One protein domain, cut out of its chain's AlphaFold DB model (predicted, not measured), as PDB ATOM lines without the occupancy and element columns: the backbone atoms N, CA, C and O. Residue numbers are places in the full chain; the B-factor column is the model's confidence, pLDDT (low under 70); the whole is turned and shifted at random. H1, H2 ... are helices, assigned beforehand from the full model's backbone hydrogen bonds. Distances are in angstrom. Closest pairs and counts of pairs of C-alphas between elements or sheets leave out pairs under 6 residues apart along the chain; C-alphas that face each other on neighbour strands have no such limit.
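This is residues 407 to 503 of the 621 residues of the protein "RING-type domain-containing protein" of Melampsora larici-populina (strain 98AG31 / pathotype 3-4-7) (UniProt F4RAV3). Four nearly aligned helices form an up-and-down bundle; the longest, H3, and H2 lie between H1 and H4, with tiny H5 past H4's end. The printed part has 97 residues, helices H1 to H5 in order and no named strand: all helix. It is compact, radius of gyration of the C-alphas 14.0 A, spans 40 by 30 by 18 A.

Find C-alpha 451 at (-15.486, -38.910, -23.255); from there H3 runs 34.6 A to C-alpha 475 at (-26.148, -50.989, 7.371). H1 is residues 412 to 422, H2 429 to 446, H4 481 to 497, H5 500 to 503.

H3 touches H1 with residues 463 to 470 alone, closest at C-alphas 467 and 418, 6.8 A, a shallow tilt of 7 degrees. H2 touches H4, closest at C-alphas 429 and 481, 5.9 A. Every O i to N i+4 pair is within hydrogen-bond range in H2; H1 has 3 of 7, and 5 of 8 O i to N i+3 pairs.

The printed part has no cut; pLDDT is under 70 at residues 408 to 410 and 491 to 503.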
ATOM      1  N   LYS A 407     -36.630 -38.221  -8.194       86.25
ATOM      2  CA  LYS A 407     -35.789 -37.369  -9.056       86.25
ATOM      3  C   LYS A 407     -36.222 -37.413 -10.528       86.25
ATOM      4  O   LYS A 407     -35.845 -36.509 -11.275       86.25
ATOM      5  N   GLY A 408     -37.001 -38.421 -10.950       67.94
ATOM      6  CA  GLY A 408     -37.659 -38.493 -12.267       67.94
ATOM      7  C   GLY A 408     -36.715 -38.577 -13.476       67.94
ATOM      8  O   GLY A 408     -37.163 -38.537 -14.617       67.94
ATOM      9  N   ASN A 409     -35.412 -38.678 -13.222       68.06
ATOM     10  CA  ASN A 409     -34.339 -38.809 -14.209       68.06
ATOM     11  C   ASN A 409     -33.466 -40.045 -13.928       68.06
ATOM     12  O   ASN A 409     -32.385 -40.162 -14.514       68.06
ATOM     13  N   GLY A 410     -33.899 -40.891 -12.986       65.75
ATOM     14  CA  GLY A 410     -33.146 -42.034 -12.497       65.75
ATOM     15  C   GLY A 410     -32.937 -43.064 -13.595       65.75
ATOM     16  O   GLY A 410     -33.821 -43.335 -14.410       65.75
ATOM     17  N   ASP A 411     -31.732 -43.617 -13.645       83.94
ATOM     18  CA  ASP A 411     -31.495 -44.851 -14.374       83.94
ATOM     19  C   ASP A 411     -32.292 -45.968 -13.676       83.94
ATOM     20  O   ASP A 411     -32.040 -46.272 -12.509       83.94
ATOM     21  N   LEU A 412     -33.255 -46.584 -14.373       87.56
ATOM     22  CA  LEU A 412     -34.061 -47.692 -13.840       87.56
ATOM     23  C   LEU A 412     -33.183 -48.819 -13.283       87.56
ATOM     24  O   LEU A 412     -33.575 -49.522 -12.353       87.56
ATOM     25  N   TYR A 413     -31.988 -49.016 -13.843       91.62
ATOM     26  CA  TYR A 413     -31.024 -49.961 -13.298       91.62
ATOM     27  C   TYR A 413     -30.616 -49.586 -11.866       91.62
ATOM     28  O   TYR A 413     -30.644 -50.444 -10.987       91.62
ATOM     29  N   MET A 414     -30.327 -48.308 -11.612       94.25
ATOM     30  CA  MET A 414     -29.947 -47.794 -10.295       94.25
ATOM     31  C   MET A 414     -31.095 -47.845  -9.297       94.25
ATOM     32  O   MET A 414     -30.899 -48.232  -8.145       94.25
ATOM     33  N   GLU A 415     -32.307 -47.514  -9.735       93.75
ATOM     34  CA  GLU A 415     -33.502 -47.617  -8.894       93.75
ATOM     35  C   GLU A 415     -33.725 -49.057  -8.411       93.75
ATOM     36  O   GLU A 415     -33.976 -49.295  -7.225       93.75
ATOM     37  N   ASN A 416     -33.514 -50.037  -9.293       93.19
ATOM     38  CA  ASN A 416     -33.629 -51.454  -8.959       93.19
ATOM     39  C   ASN A 416     -32.609 -51.933  -7.913       93.19
ATOM     40  O   ASN A 416     -32.893 -52.892  -7.197       93.19
ATOM     41  N   LEU A 417     -31.445 -51.285  -7.785       96.12
ATOM     42  CA  LEU A 417     -30.452 -51.647  -6.763       96.12
ATOM     43  C   LEU A 417     -30.954 -51.353  -5.342       96.12
ATOM     44  O   LEU A 417     -30.603 -52.070  -4.401       96.12
ATOM     45  N   VAL A 418     -31.806 -50.335  -5.180       96.62
ATOM     46  CA  VAL A 418     -32.329 -49.911  -3.870       96.62
ATOM     47  C   VAL A 418     -33.802 -50.255  -3.644       96.62
ATOM     48  O   VAL A 418     -34.260 -50.210  -2.504       96.62
ATOM     49  N   ALA A 419     -34.545 -50.668  -4.674       94.88
ATOM     50  CA  ALA A 419     -35.944 -51.085  -4.544       94.88
ATOM     51  C   ALA A 419     -36.195 -52.152  -3.452       94.88
ATOM     52  O   ALA A 419     -37.169 -52.003  -2.704       94.88
ATOM     53  N   PRO A 420     -35.324 -53.167  -3.246       95.94
ATOM     54  CA  PRO A 420     -35.517 -54.149  -2.176       95.94
ATOM     55  C   PRO A 420     -35.565 -53.552  -0.763       95.94
ATOM     56  O   PRO A 420     -36.210 -54.118   0.116       95.94
ATOM     57  N   PHE A 421     -34.980 -52.368  -0.539       96.56
ATOM     58  CA  PHE A 421     -34.991 -51.709   0.771       96.56
ATOM     59  C   PHE A 421     -36.368 -51.182   1.196       96.56
ATOM     60  O   PHE A 421     -36.553 -50.834   2.359       96.56
ATOM     61  N   ILE A 422     -37.340 -51.129   0.282       94.50
ATOM     62  CA  ILE A 422     -38.730 -50.757   0.582       94.50
ATOM     63  C   ILE A 422     -39.738 -51.859   0.216       94.50
ATOM     64  O   ILE A 422     -40.949 -51.611   0.269       94.50
ATOM     65  N   GLY A 423     -39.252 -53.036  -0.194       94.00
ATOM     66  CA  GLY A 423     -40.060 -54.204  -0.557       94.00
ATOM     67  C   GLY A 423     -40.455 -55.060   0.650       94.00
ATOM     68  O   GLY A 423     -40.329 -54.630   1.793       94.00
ATOM     69  N   CYS A 424     -40.938 -56.280   0.402       94.00
ATOM     70  CA  CYS A 424     -41.222 -57.250   1.472       94.00
ATOM     71  C   CYS A 424     -40.080 -58.245   1.715       94.00
ATOM     72  O   CYS A 424     -40.035 -58.890   2.754       94.00
ATOM     73  N   SER A 425     -39.137 -58.380   0.781       94.00
ATOM     74  CA  SER A 425     -37.983 -59.259   0.977       94.00
ATOM     75  C   SER A 425     -37.010 -58.660   1.989       94.00
ATOM     76  O   SER A 425     -36.659 -57.480   1.894       94.00
ATOM     77  N   LYS A 426     -36.543 -59.486   2.930       95.25
ATOM     78  CA  LYS A 426     -35.458 -59.116   3.843       95.25
ATOM     79  C   LYS A 426     -34.187 -58.866   3.029       95.25
ATOM     80  O   LYS A 426     -33.809 -59.689   2.196       95.25
ATOM     81  N   VAL A 427     -33.554 -57.721   3.260       96.44
ATOM     82  CA  VAL A 427     -32.262 -57.381   2.663       96.44
ATOM     83  C   VAL A 427     -31.167 -57.993   3.527       96.44
ATOM     84  O   VAL A 427     -31.120 -57.758   4.731       96.44
ATOM     85  N   ASP A 428     -30.288 -58.771   2.907       96.50
ATOM     86  CA  ASP A 428     -29.155 -59.421   3.559       96.50
ATOM     87  C   ASP A 428     -27.814 -58.930   2.981       96.50
ATOM     88  O   ASP A 428     -27.750 -58.081   2.084       96.50
ATOM     89  N   LEU A 429     -26.714 -59.489   3.488       97.25
ATOM     90  CA  LEU A 429     -25.367 -59.202   2.990       97.25
ATOM     91  C   LEU A 429     -25.170 -59.549   1.509       97.25
ATOM     92  O   LEU A 429     -24.351 -58.913   0.846       97.25
ATOM     93  N   LYS A 430     -25.909 -60.525   0.968       97.31
ATOM     94  CA  LYS A 430     -25.797 -60.895  -0.449       97.31
ATOM     95  C   LYS A 430     -26.335 -59.785  -1.337       97.31
ATOM     96  O   LYS A 430     -25.759 -59.519  -2.388       97.31
ATOM     97  N   HIS A 431     -27.397 -59.101  -0.910       97.56
ATOM     98  CA  HIS A 431     -27.892 -57.932  -1.639       97.56
ATOM     99  C   HIS A 431     -26.879 -56.780  -1.625       97.56
ATOM    100  O   HIS A 431     -26.673 -56.141  -2.653       97.56
ATOM    101  N   TYR A 432     -26.183 -56.546  -0.506       97.94
ATOM    102  CA  TYR A 432     -25.088 -55.564  -0.457       97.94
ATOM    103  C   TYR A 432     -23.966 -55.910  -1.441       97.94
ATOM    104  O   TYR A 432     -23.544 -55.045  -2.209       97.94
ATOM    105  N   ASP A 433     -23.517 -57.167  -1.457       97.38
ATOM    106  CA  ASP A 433     -22.516 -57.651  -2.415       97.38
ATOM    107  C   ASP A 433     -22.979 -57.447  -3.863       97.38
ATOM    108  O   ASP A 433     -22.258 -56.857  -4.671       97.38
ATOM    109  N   TYR A 434     -24.224 -57.821  -4.171       97.19
ATOM    110  CA  TYR A 434     -24.831 -57.602  -5.481       97.19
ATOM    111  C   TYR A 434     -24.816 -56.124  -5.893       97.19
ATOM    112  O   TYR A 434     -24.399 -55.810  -7.011       97.19
ATOM    113  N   VAL A 435     -25.228 -55.206  -5.012       97.31
ATOM    114  CA  VAL A 435     -25.261 -53.769  -5.320       97.31
ATOM    115  C   VAL A 435     -23.853 -53.215  -5.533       97.31
ATOM    116  O   VAL A 435     -23.614 -52.525  -6.522       97.31
ATOM    117  N   LEU A 436     -22.894 -53.522  -4.654       96.69
ATOM    118  CA  LEU A 436     -21.534 -52.991  -4.791       96.69
ATOM    119  C   LEU A 436     -20.819 -53.553  -6.027       96.69
ATOM    120  O   LEU A 436     -20.134 -52.802  -6.720       96.69
ATOM    121  N   ASN A 437     -20.998 -54.838  -6.341       96.00
ATOM    122  CA  ASN A 437     -20.441 -55.437  -7.555       96.00
ATOM    123  C   ASN A 437     -21.109 -54.885  -8.822       96.00
ATOM    124  O   ASN A 437     -20.419 -54.626  -9.804       96.00
ATOM    125  N   SER A 438     -22.417 -54.624  -8.777       96.00
ATOM    126  CA  SER A 438     -23.166 -53.949  -9.845       96.00
ATOM    127  C   SER A 438     -22.615 -52.551 -10.137       96.00
ATOM    128  O   SER A 438     -22.352 -52.212 -11.290       96.00
ATOM    129  N   LEU A 439     -22.352 -51.760  -9.091       95.31
ATOM    130  CA  LEU A 439     -21.736 -50.440  -9.230       95.31
ATOM    131  C   LEU A 439     -20.319 -50.535  -9.819       95.31
ATOM    132  O   LEU A 439     -20.002 -49.786 -10.737       95.31
ATOM    133  N   ARG A 440     -19.480 -51.479  -9.366       94.50
ATOM    134  CA  ARG A 440     -18.133 -51.688  -9.943       94.50
ATOM    135  C   ARG A 440     -18.188 -52.059 -11.419       94.50
ATOM    136  O   ARG A 440     -17.491 -51.453 -12.223       94.50
ATOM    137  N   ALA A 441     -19.040 -53.017 -11.777       93.00
ATOM    138  CA  ALA A 441     -19.196 -53.450 -13.160       93.00
ATOM    139  C   ALA A 441     -19.651 -52.294 -14.063       93.00
ATOM    140  O   ALA A 441     -19.163 -52.151 -15.183       93.00
ATOM    141  N   TYR A 442     -20.548 -51.437 -13.562       92.12
ATOM    142  CA  TYR A 442     -20.974 -50.242 -14.284       92.12
ATOM    143  C   TYR A 442     -19.840 -49.213 -14.421       92.12
ATOM    144  O   TYR A 442     -19.694 -48.608 -15.480       92.12
ATOM    145  N   GLU A 443     -18.995 -49.034 -13.398       90.88
ATOM    146  CA  GLU A 443     -17.798 -48.177 -13.482       90.88
ATOM    147  C   GLU A 443     -16.791 -48.676 -14.510       90.88
ATOM    148  O   GLU A 443     -16.286 -47.880 -15.303       90.88
ATOM    149  N   ASP A 444     -16.536 -49.981 -14.532       90.81
ATOM    150  CA  ASP A 444     -15.628 -50.597 -15.496       90.81
ATOM    151  C   ASP A 444     -16.121 -50.395 -16.936       90.81
ATOM    152  O   ASP A 444     -15.320 -50.184 -17.849       90.81
ATOM    153  N   GLU A 445     -17.437 -50.424 -17.157       90.44
ATOM    154  CA  GLU A 445     -18.034 -50.178 -18.470       90.44
ATOM    155  C   GLU A 445     -18.045 -48.687 -18.845       90.44
ATOM    156  O   GLU A 445     -17.728 -48.319 -19.982       90.44
ATOM    157  N   LEU A 446     -18.305 -47.799 -17.882       87.38
ATOM    158  CA  LEU A 446     -18.159 -46.356 -18.081       87.38
ATOM    159  C   LEU A 446     -16.714 -45.961 -18.398       87.38
ATOM    160  O   LEU A 446     -16.498 -45.086 -19.233       87.38
ATOM    161  N   GLY A 447     -15.722 -46.629 -17.803       88.00
ATOM    162  CA  GLY A 447     -14.305 -46.399 -18.091       88.00
ATOM    163  C   GLY A 447     -13.914 -46.696 -19.544       88.00
ATOM    164  O   GLY A 447     -12.938 -46.143 -20.048       88.00
ATOM    165  N   LYS A 448     -14.694 -47.531 -20.243       90.38
ATOM    166  CA  LYS A 448     -14.529 -47.823 -21.678       90.38
ATOM    167  C   LYS A 448     -15.332 -46.878 -22.576       90.38
ATOM    168  O   LYS A 448     -15.136 -46.884 -23.791       90.38
ATOM    169  N   SER A 449     -16.249 -46.102 -22.001       86.75
ATOM    170  CA  SER A 449     -17.156 -45.228 -22.745       86.75
ATOM    171  C   SER A 449     -16.435 -43.997 -23.303       86.75
ATOM    172  O   SER A 449     -15.386 -43.567 -22.817       86.75
ATOM    173  N   ASN A 450     -16.993 -43.416 -24.366       88.81
ATOM    174  CA  ASN A 450     -16.415 -42.250 -25.029       88.81
ATOM    175  C   ASN A 450     -16.487 -41.022 -24.092       88.81
ATOM    176  O   ASN A 450     -17.538 -40.788 -23.500       88.81
ATOM    177  N   PRO A 451     -15.441 -40.176 -23.999       83.00
ATOM    178  CA  PRO A 451     -15.486 -38.910 -23.255       83.00
ATOM    179  C   PRO A 451     -16.689 -37.996 -23.561       83.00
ATOM    180  O   PRO A 451     -17.048 -37.155 -22.738       83.00
ATOM    181  N   GLN A 452     -17.336 -38.151 -24.722       86.25
ATOM    182  CA  GLN A 452     -18.575 -37.441 -25.071       86.25
ATOM    183  C   GLN A 452     -19.781 -37.809 -24.176       86.25
ATOM    184  O   GLN A 452     -20.750 -37.053 -24.109       86.25
ATOM    185  N   ASP A 453     -19.714 -38.909 -23.422       88.12
ATOM    186  CA  ASP A 453     -20.741 -39.343 -22.467       88.12
ATOM    187  C   ASP A 453     -20.605 -38.695 -21.072       88.12
ATOM    188  O   ASP A 453     -21.189 -39.173 -20.099       88.12
ATOM    189  N   ALA A 454     -19.888 -37.570 -20.956       87.38
ATOM    190  CA  ALA A 454     -19.650 -36.848 -19.700       87.38
ATOM    191  C   ALA A 454     -20.912 -36.651 -18.836       87.38
ATOM    192  O   ALA A 454     -20.874 -36.824 -17.619       87.38
ATOM    193  N   HIS A 455     -22.055 -36.338 -19.454       87.69
ATOM    194  CA  HIS A 455     -23.325 -36.157 -18.744       87.69
ATOM    195  C   HIS A 455     -23.843 -37.449 -18.085       87.69
ATOM    196  O   HIS A 455     -24.412 -37.385 -16.993       87.69
ATOM    197  N   LYS A 456     -23.641 -38.616 -18.715       87.75
ATOM    198  CA  LYS A 456     -24.007 -39.923 -18.149       87.75
ATOM    199  C   LYS A 456     -23.114 -40.257 -16.965       87.75
ATOM    200  O   LYS A 456     -23.623 -40.687 -15.940       87.75
ATOM    201  N   ILE A 457     -21.814 -39.979 -17.086       89.38
ATOM    202  CA  ILE A 457     -20.837 -40.182 -16.010       89.38
ATOM    203  C   ILE A 457     -21.197 -39.317 -14.795       89.38
ATOM    204  O   ILE A 457     -21.282 -39.828 -13.683       89.38
ATOM    205  N   THR A 458     -21.487 -38.028 -14.991       90.19
ATOM    206  CA  THR A 458     -21.892 -37.136 -13.891       90.19
ATOM    207  C   THR A 458     -23.182 -37.604 -13.218       90.19
ATOM    208  O   THR A 458     -23.266 -37.602 -11.989       90.19
ATOM    209  N   ARG A 459     -24.183 -38.031 -14.001       90.06
ATOM    210  CA  ARG A 459     -25.435 -38.580 -13.457       90.06
ATOM    211  C   ARG A 459     -25.177 -39.850 -12.649       90.06
ATOM    212  O   ARG A 459     -25.601 -39.924 -11.502       90.06
ATOM    213  N   TYR A 460     -24.420 -40.785 -13.221       92.19
ATOM    214  CA  TYR A 460     -24.015 -42.024 -12.571       92.19
ATOM    215  C   TYR A 460     -23.347 -41.771 -11.217       92.19
ATOM    216  O   TYR A 460     -23.728 -42.381 -10.223       92.19
ATOM    217  N   ILE A 461     -22.383 -40.846 -11.155       91.62
ATOM    218  CA  ILE A 461     -21.679 -40.515  -9.909       91.62
ATOM    219  C   ILE A 461     -22.665 -40.008  -8.849       91.62
ATOM    220  O   ILE A 461     -22.589 -40.431  -7.695       91.62
ATOM    221  N   GLY A 462     -23.600 -39.135  -9.236       92.25
ATOM    222  CA  GLY A 462     -24.642 -38.638  -8.336       92.25
ATOM    223  C   GLY A 462     -25.556 -39.752  -7.813       92.25
ATOM    224  O   GLY A 462     -25.836 -39.801  -6.614       92.25
ATOM    225  N   ASP A 463     -25.976 -40.669  -8.685       93.88
ATOM    226  CA  ASP A 463     -26.835 -41.797  -8.312       93.88
ATOM    227  C   ASP A 463     -26.091 -42.809  -7.427       93.88
ATOM    228  O   ASP A 463     -26.604 -43.204  -6.380       93.88
ATOM    229  N   LYS A 464     -24.840 -43.149  -7.767       94.62
ATOM    230  CA  LYS A 464     -23.954 -43.993  -6.950       94.62
ATOM    231  C   LYS A 464     -23.809 -43.431  -5.537       94.62
ATOM    232  O   LYS A 464     -23.963 -44.176  -4.574       94.62
ATOM    233  N   GLN A 465     -23.516 -42.138  -5.391       94.50
ATOM    234  CA  GLN A 465     -23.358 -41.510  -4.073       94.50
ATOM    235  C   GLN A 465     -24.631 -41.625  -3.230       94.50
ATOM    236  O   GLN A 465     -24.555 -41.925  -2.037       94.50
ATOM    237  N   GLU A 466     -25.797 -41.444  -3.848       95.25
ATOM    238  CA  GLU A 466     -27.075 -41.567  -3.154       95.25
ATOM    239  C   GLU A 466     -27.377 -43.015  -2.746       95.25
ATOM    240  O   GLU A 466     -27.794 -43.261  -1.613       95.25
ATOM    241  N   ILE A 467     -27.085 -43.987  -3.615       96.25
ATOM    242  CA  ILE A 467     -27.196 -45.417  -3.293       96.25
ATOM    243  C   ILE A 467     -26.275 -45.773  -2.124       96.25
ATOM    244  O   ILE A 467     -26.724 -46.381  -1.156       96.25
ATOM    245  N   ILE A 468     -25.006 -45.358  -2.157       96.88
ATOM    246  CA  ILE A 468     -24.053 -45.614  -1.066       96.88
ATOM    247  C   ILE A 468     -24.536 -44.992   0.250       96.88
ATOM    248  O   ILE A 468     -24.401 -45.612   1.309       96.88
ATOM    249  N   ARG A 469     -25.154 -43.804   0.202       96.25
ATOM    250  CA  ARG A 469     -25.770 -43.164   1.372       96.25
ATOM    251  C   ARG A 469     -26.930 -43.995   1.931       96.25
ATOM    252  O   ARG A 469     -26.981 -44.203   3.145       96.25
ATOM    253  N   ILE A 470     -27.816 -44.500   1.069       97.56
ATOM    254  CA  ILE A 470     -28.924 -45.400   1.441       97.56
ATOM    255  C   ILE A 470     -28.381 -46.680   2.089       97.56
ATOM    256  O   ILE A 470     -28.784 -47.017   3.204       97.56
ATOM    257  N   LEU A 471     -27.421 -47.350   1.443       97.81
ATOM    258  CA  LEU A 471     -26.794 -48.571   1.958       97.81
ATOM    259  C   LEU A 471     -26.136 -48.340   3.322       97.81
ATOM    260  O   LEU A 471     -26.292 -49.161   4.224       97.81
ATOM    261  N   SER A 472     -25.421 -47.225   3.487       97.06
ATOM    262  CA  SER A 472     -24.739 -46.892   4.744       97.06
ATOM    263  C   SER A 472     -25.742 -46.719   5.883       97.06
ATOM    264  O   SER A 472     -25.546 -47.272   6.960       97.06
ATOM    265  N   LYS A 473     -26.861 -46.028   5.634       97.25
ATOM    266  CA  LYS A 473     -27.918 -45.814   6.632       97.25
ATOM    267  C   LYS A 473     -28.658 -47.102   7.004       97.25
ATOM    268  O   LYS A 473     -29.005 -47.285   8.165       97.25
ATOM    269  N   ALA A 474     -28.890 -47.996   6.044       97.69
ATOM    270  CA  ALA A 474     -29.466 -49.310   6.328       97.69
ATOM    271  C   ALA A 474     -28.480 -50.248   7.049       97.69
ATOM    272  O   ALA A 474     -28.913 -51.114   7.804       97.69
ATOM    273  N   SER A 475     -27.167 -50.061   6.861       97.56
ATOM    274  CA  SER A 475     -26.148 -50.989   7.371       97.56
ATOM    275  C   SER A 475     -26.044 -51.041   8.897       97.56
ATOM    276  O   SER A 475     -25.581 -52.042   9.433       97.56
ATOM    277  N   ASP A 476     -26.513 -50.005   9.600       96.56
ATOM    278  CA  ASP A 476     -26.579 -49.991  11.068       96.56
ATOM    279  C   ASP A 476     -27.618 -50.983  11.631       96.56
ATOM    280  O   ASP A 476     -27.598 -51.276  12.822       96.56
ATOM    281  N   HIS A 477     -28.508 -51.506  10.779       97.12
ATOM    282  CA  HIS A 477     -29.630 -52.377  11.146       97.12
ATOM    283  C   HIS A 477     -29.579 -53.753  10.458       97.12
ATOM    284  O   HIS A 477     -30.527 -54.523  10.562       97.12
ATOM    285  N   ILE A 478     -28.510 -54.060   9.714       97.00
ATOM    286  CA  ILE A 478     -28.341 -55.341   9.017       97.00
ATOM    287  C   ILE A 478     -27.028 -55.963   9.485       97.00
ATOM    288  O   ILE A 478     -25.960 -55.366   9.339       97.00
ATOM    289  N   GLU A 479     -27.109 -57.167  10.048       96.81
ATOM    290  CA  GLU A 479     -25.966 -57.845  10.658       96.81
ATOM    291  C   GLU A 479     -24.783 -57.974   9.681       96.81
ATOM    292  O   GLU A 479     -24.913 -58.487   8.568       96.81
ATOM    293  N   GLY A 480     -23.616 -57.466  10.095       97.44
ATOM    294  CA  GLY A 480     -22.367 -57.487   9.328       97.44
ATOM    295  C   GLY A 480     -22.291 -56.506   8.151       97.44
ATOM    296  O   GLY A 480     -21.233 -56.394   7.521       97.44
ATOM    297  N   ALA A 481     -23.375 -55.795   7.811       97.56
ATOM    298  CA  ALA A 481     -23.418 -54.935   6.626       97.56
ATOM    299  C   ALA A 481     -22.475 -53.739   6.749       97.56
ATOM    300  O   ALA A 481     -21.845 -53.346   5.769       97.56
ATOM    301  N   LYS A 482     -22.332 -53.183   7.953       97.44
ATOM    302  CA  LYS A 482     -21.445 -52.049   8.219       97.44
ATOM    303  C   LYS A 482     -19.977 -52.422   8.035       97.44
ATOM    304  O   LYS A 482     -19.230 -51.709   7.366       97.44
ATOM    305  N   GLU A 483     -19.558 -53.559   8.584       97.81
ATOM    306  CA  GLU A 483     -18.209 -54.101   8.422       97.81
ATOM    307  C   GLU A 483     -17.932 -54.424   6.954       97.81
ATOM    308  O   GLU A 483     -16.878 -54.052   6.430       97.81
ATOM    309  N   TYR A 484     -18.894 -55.056   6.278       97.06
ATOM    310  CA  TYR A 484     -18.805 -55.374   4.858       97.06
ATOM    311  C   TYR A 484     -18.643 -54.101   4.008       97.06
ATOM    312  O   TYR A 484     -17.722 -54.007   3.193       97.06
ATOM    313  N   MET A 485     -19.460 -53.075   4.251       95.81
ATOM    314  CA  MET A 485     -19.383 -51.770   3.587       95.81
ATOM    315  C   MET A 485     -18.025 -51.087   3.798       95.81
ATOM    316  O   MET A 485     -17.407 -50.629   2.834       95.81
ATOM    317  N   ASN A 486     -17.504 -51.085   5.028       95.00
ATOM    318  CA  ASN A 486     -16.202 -50.495   5.356       95.00
ATOM    319  C   ASN A 486     -15.028 -51.171   4.630       95.00
ATOM    320  O   ASN A 486     -14.037 -50.511   4.322       95.00
ATOM    321  N   GLN A 487     -15.126 -52.469   4.340       95.62
ATOM    322  CA  GLN A 487     -14.102 -53.195   3.583       95.62
ATOM    323  C   GLN A 487     -14.158 -52.886   2.079       95.62
ATOM    324  O   GLN A 487     -13.122 -52.859   1.416       95.62
ATOM    325  N   HIS A 488     -15.351 -52.631   1.536       93.38
ATOM    326  CA  HIS A 488     -15.586 -52.608   0.089       93.38
ATOM    327  C   HIS A 488     -15.745 -51.201  -0.516       93.38
ATOM    328  O   HIS A 488     -15.460 -51.038  -1.705       93.38
ATOM    329  N   ILE A 489     -16.143 -50.183   0.262       89.69
ATOM    330  CA  ILE A 489     -16.261 -48.789  -0.212       89.69
ATOM    331  C   ILE A 489     -14.912 -48.111  -0.470       89.69
ATOM    332  O   ILE A 489     -14.797 -47.450  -1.499       89.69
ATOM    333  N   PRO A 490     -13.856 -48.260   0.355       84.06
ATOM    334  CA  PRO A 490     -12.573 -47.621   0.051       84.06
ATOM    335  C   PRO A 490     -12.027 -48.010  -1.331       84.06
ATOM    336  O   PRO A 490     -11.396 -47.198  -2.004       84.06
ATOM    337  N   ALA A 491     -12.329 -49.229  -1.796       69.06
ATOM    338  CA  ALA A 491     -12.021 -49.669  -3.153       69.06
ATOM    339  C   ALA A 491     -12.826 -48.912  -4.232       69.06
ATOM    340  O   ALA A 491     -12.286 -48.637  -5.300       69.06
ATOM    341  N   LEU A 492     -14.075 -48.531  -3.943       65.31
ATOM    342  CA  LEU A 492     -14.933 -47.718  -4.816       65.31
ATOM    343  C   LEU A 492     -14.504 -46.242  -4.874       65.31
ATOM    344  O   LEU A 492     -14.688 -45.602  -5.909       65.31
ATOM    345  N   ASP A 493     -13.938 -45.698  -3.795       69.75
ATOM    346  CA  ASP A 493     -13.494 -44.295  -3.726       69.75
ATOM    347  C   ASP A 493     -12.142 -44.053  -4.413       69.75
ATOM    348  O   ASP A 493     -11.855 -42.939  -4.864       69.75
ATOM    349  N   ASN A 494     -11.298 -45.081  -4.516       60.81
ATOM    350  CA  ASN A 494      -9.980 -44.959  -5.142       60.81
ATOM    351  C   ASN A 494     -10.063 -44.649  -6.649       60.81
ATOM    352  O   ASN A 494      -9.184 -43.961  -7.164       60.81
ATOM    353  N   LEU A 495     -11.143 -45.057  -7.326       52.62
ATOM    354  CA  LEU A 495     -11.414 -44.736  -8.736       52.62
ATOM    355  C   LEU A 495     -11.826 -43.271  -8.949       52.62
ATOM    356  O   LEU A 495     -11.418 -42.647  -9.926       52.62
ATOM    357  N   SER A 496     -12.552 -42.671  -7.998       53.59
ATOM    358  CA  SER A 496     -12.888 -41.237  -8.049       53.59
ATOM    359  C   SER A 496     -11.661 -40.336  -7.864       53.59
ATOM    360  O   SER A 496     -11.710 -39.158  -8.216       53.59
ATOM    361  N   LYS A 497     -10.577 -40.861  -7.279       57.47
ATOM    362  CA  LYS A 497      -9.346 -40.112  -6.987       57.47
ATOM    363  C   LYS A 497      -8.253 -40.304  -8.039       57.47
ATOM    364  O   LYS A 497      -7.318 -39.507  -8.060       57.47
ATOM    365  N   SER A 498      -8.342 -41.327  -8.890       48.00
ATOM    366  CA  SER A 498      -7.250 -41.700  -9.797       48.00
ATOM    367  C   SER A 498      -7.123 -40.847 -11.062       48.00
ATOM    368  O   SER A 498      -6.123 -40.997 -11.754       48.00
ATOM    369  N   ASP A 499      -8.045 -39.918 -11.348       51.00
ATOM    370  CA  ASP A 499      -7.818 -38.928 -12.410       51.00
ATOM    371  C   ASP A 499      -8.529 -37.576 -12.156       51.00
ATOM    372  O   ASP A 499      -9.626 -37.317 -12.665       51.00
ATOM    373  N   PRO A 500      -7.911 -36.669 -11.372       52.28
ATOM    374  CA  PRO A 500      -8.389 -35.295 -11.212       52.28
ATOM    375  C   PRO A 500      -8.502 -34.549 -12.550       52.28
ATOM    376  O   PRO A 500      -9.293 -33.614 -12.666       52.28
ATOM    377  N   GLU A 501      -7.734 -34.951 -13.567       55.53
ATOM    378  CA  GLU A 501      -7.739 -34.340 -14.895       55.53
ATOM    379  C   GLU A 501      -9.020 -34.688 -15.671       55.53
ATOM    380  O   GLU A 501      -9.543 -33.848 -16.407       55.53
ATOM    381  N   TYR A 502      -9.579 -35.883 -15.454       54.69
ATOM    382  CA  TYR A 502     -10.839 -36.325 -16.059       54.69
ATOM    383  C   TYR A 502     -12.054 -35.579 -15.484       54.69
ATOM    384  O   TYR A 502     -12.900 -35.084 -16.235       54.69
ATOM    385  N   LEU A 503     -12.106 -35.416 -14.155       52.19
ATOM    386  CA  LEU A 503     -13.139 -34.630 -13.462       52.19
ATOM    387  C   LEU A 503     -13.026 -33.131 -13.782       52.19
ATOM    388  O   LEU A 503     -14.034 -32.448 -13.969       52.19
TER     389      LEU A 503